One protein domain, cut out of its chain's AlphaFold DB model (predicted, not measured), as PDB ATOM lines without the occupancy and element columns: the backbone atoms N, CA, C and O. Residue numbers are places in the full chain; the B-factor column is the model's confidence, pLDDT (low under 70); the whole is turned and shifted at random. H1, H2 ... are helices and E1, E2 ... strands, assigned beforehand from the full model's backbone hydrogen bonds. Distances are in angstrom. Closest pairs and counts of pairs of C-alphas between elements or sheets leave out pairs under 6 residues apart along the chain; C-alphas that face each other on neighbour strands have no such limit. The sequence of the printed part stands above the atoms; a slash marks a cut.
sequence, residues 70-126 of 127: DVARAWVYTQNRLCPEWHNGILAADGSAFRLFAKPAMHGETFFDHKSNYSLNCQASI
ATOM      1  N   ASP A  70      14.420  -0.853 -53.987       88.12
ATOM      2  CA  ASP A  70      14.903   0.513 -53.772       88.12
ATOM      3  C   ASP A  70      16.162   0.550 -52.905       88.12
ATOM      4  O   ASP A  70      17.143   1.198 -53.280       88.12
ATOM      5  N   VAL A  71      16.175  -0.195 -51.795       88.75
ATOM      6  CA  VAL A  71      17.357  -0.314 -50.930       88.75
ATOM      7  C   VAL A  71      18.506  -0.989 -51.672       88.75
ATOM      8  O   VAL A  71      19.630  -0.481 -51.643       88.75
ATOM      9  N   ALA A  72      18.234  -2.064 -52.416       89.88
ATOM     10  CA  ALA A  72      19.256  -2.730 -53.220       89.88
ATOM     11  C   ALA A  72      19.887  -1.775 -54.252       89.88
ATOM     12  O   ALA A  72      21.113  -1.709 -54.379       89.88
ATOM     13  N   ARG A  73      19.070  -0.973 -54.950       89.31
ATOM     14  CA  ARG A  73      19.552   0.051 -55.892       89.31
ATOM     15  C   ARG A  73      20.360   1.141 -55.192       89.31
ATOM     16  O   ARG A  73      21.420   1.518 -55.699       89.31
ATOM     17  N   ALA A  74      19.908   1.622 -54.034       87.88
ATOM     18  CA  ALA A  74      20.626   2.626 -53.251       87.88
ATOM     19  C   ALA A  74      22.003   2.111 -52.796       87.88
ATOM     20  O   ALA A  74      23.010   2.803 -52.947       87.88
ATOM     21  N   TRP A  75      22.091   0.865 -52.333       90.00
ATOM     22  CA  TRP A  75      23.365   0.248 -51.960       90.00
ATOM     23  C   TRP A  75      24.307   0.050 -53.142       90.00
ATOM     24  O   TRP A  75      25.499   0.319 -53.014       90.00
ATOM     25  N   VAL A  76      23.806  -0.376 -54.306       90.94
ATOM     26  CA  VAL A  76      24.626  -0.466 -55.526       90.94
ATOM     27  C   VAL A  76      25.147   0.915 -55.928       90.94
ATOM     28  O   VAL A  76      26.306   1.047 -56.322       90.94
ATOM     29  N   TYR A  77      24.321   1.957 -55.820       89.06
ATOM     30  CA  TYR A  77      24.742   3.323 -56.117       89.06
ATOM     31  C   TYR A  77      25.839   3.800 -55.158       89.06
ATOM     32  O   TYR A  77      26.897   4.231 -55.616       89.06
ATOM     33  N   THR A  78      25.620   3.685 -53.844       88.44
ATOM     34  CA  THR A  78      26.572   4.157 -52.824       88.44
ATOM     35  C   THR A  78      27.912   3.430 -52.920       88.44
ATOM     36  O   THR A  78      28.948   4.091 -52.932       88.44
ATOM     37  N   GLN A  79      27.905   2.106 -53.111       89.12
ATOM     38  CA  GLN A  79      29.124   1.302 -53.275       89.12
ATOM     39  C   GLN A  79      29.959   1.709 -54.495       89.12
ATOM     40  O   GLN A  79      31.185   1.741 -54.423       89.12
ATOM     41  N   ASN A  80      29.308   2.025 -55.620       89.19
ATOM     42  CA  ASN A  80      30.002   2.305 -56.880       89.19
ATOM     43  C   ASN A  80      30.354   3.783 -57.092       89.19
ATOM     44  O   ASN A  80      31.208   4.090 -57.925       89.19
ATOM     45  N   ARG A  81      29.645   4.711 -56.438       83.38
ATOM     46  CA  ARG A  81      29.718   6.150 -56.749       83.38
ATOM     47  C   ARG A  81      30.181   7.019 -55.588       83.38
ATOM     48  O   ARG A  81      30.581   8.150 -55.850       83.38
ATOM     49  N   LEU A  82      30.116   6.533 -54.350       83.75
ATOM     50  CA  LEU A  82      30.415   7.318 -53.151       83.75
ATOM     51  C   LEU A  82      31.585   6.719 -52.360       83.75
ATOM     52  O   LEU A  82      32.054   5.614 -52.641       83.75
ATOM     53  N   CYS A  83      32.083   7.475 -51.380       83.94
ATOM     54  CA  CYS A  83      33.157   7.018 -50.505       83.94
ATOM     55  C   CYS A  83      32.666   5.957 -49.498       83.94
ATOM     56  O   CYS A  83      31.459   5.869 -49.247       83.94
ATOM     57  N   PRO A  84      33.576   5.148 -48.919       85.12
ATOM     58  CA  PRO A  84      33.221   4.045 -48.023       85.12
ATOM     59  C   PRO A  84      32.331   4.429 -46.841       85.12
ATOM     60  O   PRO A  84      31.490   3.646 -46.414       85.12
ATOM     61  N   GLU A  85      32.471   5.650 -46.333       83.56
ATOM     62  CA  GLU A  85      31.688   6.174 -45.211       83.56
ATOM     63  C   GLU A  85      30.196   6.337 -45.546       83.56
ATOM     64  O   GLU A  85      29.369   6.417 -44.644       83.56
ATOM     65  N   TRP A  86      29.859   6.385 -46.837       79.56
ATOM     66  CA  TRP A  86      28.498   6.525 -47.366       79.56
ATOM     67  C   TRP A  86      27.922   5.193 -47.859       79.56
ATOM     68  O   TRP A  86      26.789   5.130 -48.351       79.56
ATOM     69  N   HIS A  87      28.695   4.108 -47.764       85.44
ATOM     70  CA  HIS A  87      28.193   2.771 -48.061       85.44
ATOM     71  C   HIS A  87      27.108   2.402 -47.042       85.44
ATOM     72  O   HIS A  87      27.151   2.808 -45.883       85.44
ATOM     73  N   ASN A  88      26.110   1.643 -47.493       83.19
ATOM     74  CA  ASN A  88      24.921   1.221 -46.733       83.19
ATOM     75  C   ASN A  88      23.850   2.290 -46.484       83.19
ATOM     76  O   ASN A  88      22.785   1.962 -45.955       83.19
ATOM     77  N   GLY A  89      24.066   3.542 -46.882       83.81
ATOM     78  CA  GLY A  89      23.013   4.541 -46.765       83.81
ATOM     79  C   GLY A  89      21.949   4.396 -47.857       83.81
ATOM     80  O   GLY A  89      22.250   4.117 -49.020       83.81
ATOM     81  N   ILE A  90      20.687   4.587 -47.475       83.38
ATOM     82  CA  ILE A  90      19.524   4.312 -48.341       83.38
ATOM     83  C   ILE A  90      18.754   5.568 -48.756       83.38
ATOM     84  O   ILE A  90      17.928   5.516 -49.661       83.38
ATOM     85  N   LEU A  91      19.043   6.707 -48.124       75.25
ATOM     86  CA  LEU A  91      18.417   7.993 -48.419       75.25
ATOM     87  C   LEU A  91      19.472   9.086 -48.448       75.25
ATOM     88  O   LEU A  91      20.234   9.218 -47.493       75.25
ATOM     89  N   ALA A  92      19.474   9.893 -49.503       68.69
ATOM     90  CA  ALA A  92      20.251  11.123 -49.578       68.69
ATOM     91  C   ALA A  92      19.305  12.321 -49.433       68.69
ATOM     92  O   ALA A  92      18.257  12.358 -50.080       68.69
ATOM     93  N   ALA A  93      19.668  13.299 -48.602       63.78
ATOM     94  CA  ALA A  93      18.985  14.591 -48.608       63.78
ATOM     95  C   ALA A  93      19.154  15.261 -49.987       63.78
ATOM     96  O   ALA A  93      20.189  15.093 -50.634       63.78
ATOM     97  N   ASP A  94      18.161  16.035 -50.427       63.09
ATOM     98  CA  ASP A  94      18.040  16.633 -51.771       63.09
ATOM     99  C   ASP A  94      19.068  17.740 -52.116       63.09
ATOM    100  O   ASP A  94      18.818  18.618 -52.940       63.09
ATOM    101  N   GLY A  95      20.252  17.708 -51.501       58.78
ATOM    102  CA  GLY A  95      21.267  18.757 -51.582       58.78
ATOM    103  C   GLY A  95      21.107  19.848 -50.518       58.78
ATOM    104  O   GLY A  95      21.928  20.767 -50.454       58.78
ATOM    105  N   SER A  96      20.092  19.754 -49.652       67.56
ATOM    106  CA  SER A  96      19.950  20.609 -48.471       67.56
ATOM    107  C   SER A  96      20.907  20.167 -47.355       67.56
ATOM    108  O   SER A  96      20.590  19.305 -46.539       67.56
ATOM    109  N   ALA A  97      22.097  20.766 -47.321       77.00
ATOM    110  CA  ALA A  97      23.088  20.516 -46.279       77.00
ATOM    111  C   ALA A  97      22.673  21.135 -44.921       77.00
ATOM    112  O   ALA A  97      22.168  22.259 -44.848       77.00
ATOM    113  N   PHE A  98      22.923  20.416 -43.826       81.31
ATOM    114  CA  PHE A  98      22.712  20.863 -42.450       81.31
ATOM    115  C   PHE A  98      23.720  21.943 -42.110       81.31
ATOM    116  O   PHE A  98      24.922  21.685 -42.134       81.31
ATOM    117  N   ARG A  99      23.254  23.143 -41.753       86.88
ATOM    118  CA  ARG A  99      24.161  24.196 -41.295       86.88
ATOM    119  C   ARG A  99      24.771  23.838 -39.947       86.88
ATOM    120  O   ARG A  99      24.071  23.514 -38.991       86.88
ATOM    121  N   LEU A 100      26.080  23.983 -39.878       86.81
ATOM    122  CA  LEU A 100      26.864  23.928 -38.665       86.81
ATOM    123  C   LEU A 100      26.906  25.306 -38.009       86.81
ATOM    124  O   LEU A 100      27.043  26.330 -38.678       86.81
ATOM    125  N   PHE A 101      26.830  25.323 -36.679       88.31
ATOM    126  CA  PHE A 101      26.928  26.552 -35.890       88.31
ATOM    127  C   PHE A 101      28.312  27.212 -36.000       88.31
ATOM    128  O   PHE A 101      28.425  28.435 -35.971       88.31
ATOM    129  N   ALA A 102      29.366  26.404 -36.125       91.69
ATOM    130  CA  ALA A 102      30.745  26.865 -36.195       91.69
ATOM    131  C   ALA A 102      31.571  25.998 -37.151       91.69
ATOM    132  O   ALA A 102      31.205  24.865 -37.468       91.69
ATOM    133  N   LYS A 103      32.719  26.539 -37.569       94.25
ATOM    134  CA  LYS A 103      33.722  25.832 -38.366       94.25
ATOM    135  C   LYS A 103      34.205  24.567 -37.637       94.25
ATOM    136  O   LYS A 103      34.687  24.687 -36.509       94.25
ATOM    137  N   PRO A 104      34.160  23.382 -38.269       90.44
ATOM    138  CA  PRO A 104      34.768  22.177 -37.714       90.44
ATOM    139  C   PRO A 104      36.275  22.324 -37.488       90.44
ATOM    140  O   PRO A 104      36.988  22.884 -38.322       90.44
ATOM    141  N   ALA A 105      36.770  21.774 -36.374       91.38
ATOM    142  CA  ALA A 105      38.199  21.786 -36.050       91.38
ATOM    143  C   ALA A 105      39.028  20.950 -37.044       91.38
ATOM    144  O   ALA A 105      40.140  21.325 -37.405       91.38
ATOM    145  N   MET A 106      38.463  19.836 -37.514       90.56
ATOM    146  CA  MET A 106      39.053  18.954 -38.519       90.56
ATOM    147  C   MET A 106      38.475  19.304 -39.888       90.56
ATOM    148  O   MET A 106      37.259  19.338 -40.043       90.56
ATOM    149  N   HIS A 107      39.338  19.560 -40.875       85.12
ATOM    150  CA  HIS A 107      38.941  19.833 -42.265       85.12
ATOM    151  C   HIS A 107      37.900  20.958 -42.434       85.12
ATOM    152  O   HIS A 107      37.099  20.919 -43.358       85.12
ATOM    153  N   GLY A 108      37.909  21.980 -41.568       87.31
ATOM    154  CA  GLY A 108      36.874  23.023 -41.539       87.31
ATOM    155  C   GLY A 108      36.585  23.706 -42.884       87.31
ATOM    156  O   GLY A 108      35.437  24.043 -43.148       87.31
ATOM    157  N   GLU A 109      37.596  23.861 -43.744       90.31
ATOM    158  CA  GLU A 109      37.432  24.424 -45.097       90.31
ATOM    159  C   GLU A 109      36.580  23.541 -46.017       90.31
ATOM    160  O   GLU A 109      35.847  24.047 -46.856       90.31
ATOM    161  N   THR A 110      36.631  22.218 -45.848       87.38
ATOM    162  CA  THR A 110      35.867  21.258 -46.660       87.38
ATOM    163  C   THR A 110      34.361  21.374 -46.428       87.38
ATOM    164  O   THR A 110      33.572  20.974 -47.279       87.38
ATOM    165  N   PHE A 111      33.962  21.945 -45.294       86.25
ATOM    166  CA  PHE A 111      32.564  22.159 -44.932       86.25
ATOM    167  C   PHE A 111      32.056  23.548 -45.312       86.25
ATOM    168  O   PHE A 111      30.894  23.840 -45.060       86.25
ATOM    169  N   PHE A 112      32.898  24.419 -45.878       89.44
ATOM    170  CA  PHE A 112      32.484  25.754 -46.291       89.44
ATOM    171  C   PHE A 112      31.849  25.706 -47.687       89.44
ATOM    172  O   PHE A 112      32.513  25.419 -48.682       89.44
ATOM    173  N   ASP A 113      30.543  25.957 -47.758       85.38
ATOM    174  CA  ASP A 113      29.769  25.850 -48.992       85.38
ATOM    175  C   ASP A 113      29.765  27.144 -49.829       85.38
ATOM    176  O   ASP A 113      30.148  28.228 -49.386       85.38
ATOM    177  N   HIS A 114      29.274  27.052 -51.072       83.31
ATOM    178  CA  HIS A 114      29.155  28.203 -51.982       83.31
ATOM    179  C   HIS A 114      28.205  29.307 -51.473       83.31
ATOM    180  O   HIS A 114      28.172  30.396 -52.045       83.31
ATOM    181  N   LYS A 115      27.427  29.044 -50.412       82.44
ATOM    182  CA  LYS A 115      26.542  30.008 -49.743       82.44
ATOM    183  C   LYS A 115      27.216  30.649 -48.524       82.44
ATOM    184  O   LYS A 115      26.539  31.324 -47.751       82.44
ATOM    185  N   SER A 116      28.528  30.460 -48.364       88.50
ATOM    186  CA  SER A 116      29.318  30.952 -47.233       88.50
ATOM    187  C   SER A 116      28.836  30.443 -45.868       88.50
ATOM    188  O   SER A 116      28.988  31.136 -44.862       88.50
ATOM    189  N   ASN A 117      28.244  29.246 -45.815       90.12
ATOM    190  CA  ASN A 117      27.917  28.573 -44.559       90.12
ATOM    191  C   ASN A 117      28.859  27.390 -44.342       90.12
ATOM    192  O   ASN A 117      29.343  26.784 -45.294       90.12
ATOM    193  N   TYR A 118      29.063  27.018 -43.078       90.62
ATOM    194  CA  TYR A 118      29.565  25.686 -42.767       90.62
ATOM    195  C   TYR A 118      28.386  24.718 -42.816       90.62
ATOM    196  O   TYR A 118      27.406  24.943 -42.103       90.62
ATOM    197  N   SER A 119      28.431  23.685 -43.653       88.94
ATOM    198  CA  SER A 119      27.320  22.749 -43.800       88.94
ATOM    199  C   SER A 119      27.755  21.310 -44.096       88.94
ATOM    200  O   SER A 119      28.873  21.046 -44.540       88.94
ATOM    201  N   LEU A 120      26.878  20.357 -43.771       86.00
ATOM    202  CA  LEU A 120      27.090  18.917 -43.925       86.00
ATOM    203  C   LEU A 120      25.952  18.291 -44.717       86.00
ATOM    204  O   LEU A 120      24.787  18.494 -44.385       86.00
ATOM    205  N   ASN A 121      26.268  17.451 -45.694       80.12
ATOM    206  CA  ASN A 121      25.263  16.533 -46.218       80.12
ATOM    207  C   ASN A 121      24.989  15.438 -45.173       80.12
ATOM    208  O   ASN A 121      25.904  15.035 -44.454       80.12
ATOM    209  N   CYS A 122      23.749  14.955 -45.094       74.44
ATOM    210  CA  CYS A 122      23.416  13.781 -44.291       74.44
ATOM    211  C   CYS A 122      22.939  12.632 -45.177       74.44
ATOM    212  O   CYS A 122      22.384  12.838 -46.262       74.44
ATOM    213  N   GLN A 123      23.137  11.426 -44.663       73.38
ATOM    214  CA  GLN A 123      22.588  10.202 -45.205       73.38
ATOM    215  C   GLN A 123      22.043   9.380 -44.040       73.38
ATOM    216  O   GLN A 123      22.652   9.345 -42.969       73.38
ATOM    217  N   ALA A 124      20.898   8.732 -44.237       72.00
ATOM    218  CA  ALA A 124      20.407   7.746 -43.283       72.00
ATOM    219  C   ALA A 124      21.001   6.377 -43.633       72.00
ATOM    220  O   ALA A 124      20.802   5.881 -44.748       72.00
ATOM    221  N   SER A 125      21.711   5.786 -42.671       71.06
ATOM    222  CA  SER A 125      22.302   4.450 -42.768       71.06
ATOM    223  C   SER A 125      21.637   3.511 -41.774       71.06
ATOM    224  O   SER A 125      21.258   3.928 -40.679       71.06
ATOM    225  N   ILE A 126      21.502   2.246 -42.161       66.88
ATOM    226  CA  ILE A 126      20.951   1.193 -41.307       66.88
ATOM    227  C   ILE A 126      22.107   0.265 -40.926       66.88
ATOM    228  O   ILE A 126      22.860  -0.162 -41.804       66.88
TER     229      ILE A 126
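AT A GLANCE: This is residues 70 to 126 of the 127 residues of an uncharacterized protein of Paxillus rubicundulus Ve08.2h10 (UniProt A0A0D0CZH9). Picture an elongated, loosely built model with a part at each end: at one end helix H1 packs on strand E1 of a small sheet of two strands, and at the other end the short helix H2 sits among long loops. Two stretches, residues 93 to 99 and residues 119 to 122, run between these ends, and a short antiparallel pairing of residues 98 to 99 with 119 to 120 ties them together. The 57 printed residues hold two named helices and two named strands in the order H1, E1, H2, E2, with the antiparallel sheet E1 - E2; the class is mixed, helices and strands, with under half of the residues in named elements. The whole is loose, with a radius of gyration of the C-alphas of 13.0 A and spans of 36 by 20 by 19 A.

IN THESE COORDINATES: Find C-alpha 70 at (14.903, 0.513, -53.772); from there H1 runs through residues 70 to 81, 16.1 A long. E1 follows at residues 89 to 92, 7.7 A long. Look next for H2 at residues 108 to 111, beginning at C-alpha 108 at (36.874, 23.023, -41.539). E2, residues 123 to 125, ends at C-alpha 125 at (22.302, 4.450, -42.768).

HOW THE PARTS SIT: Begin at the sheet, where E1 and E2 are antiparallel at 160 degrees. Look for N 90 and O 124, 3.0 A apart and within hydrogen-bond range. The closest C-alphas of H1 and E1 are those of Ala 74 and Ile 90, 5.3 A apart. H1 is apart from both E2 and H2. In H1 every O i to N i+4 pair is within hydrogen-bond range; H2 is too short for such a pair, and its one O i to N i+3 pair is within range.

THE WHOLE: The two C-alphas farthest apart are those of Asp 70 and Ala 105, at 36.2 A. The printed part has no cut; its links E1 to H2 and H2 to E2 are long. The mean pLDDT of the printed part is 83.3, and you will find values under 70 at residues 92 to 96 and residue 126.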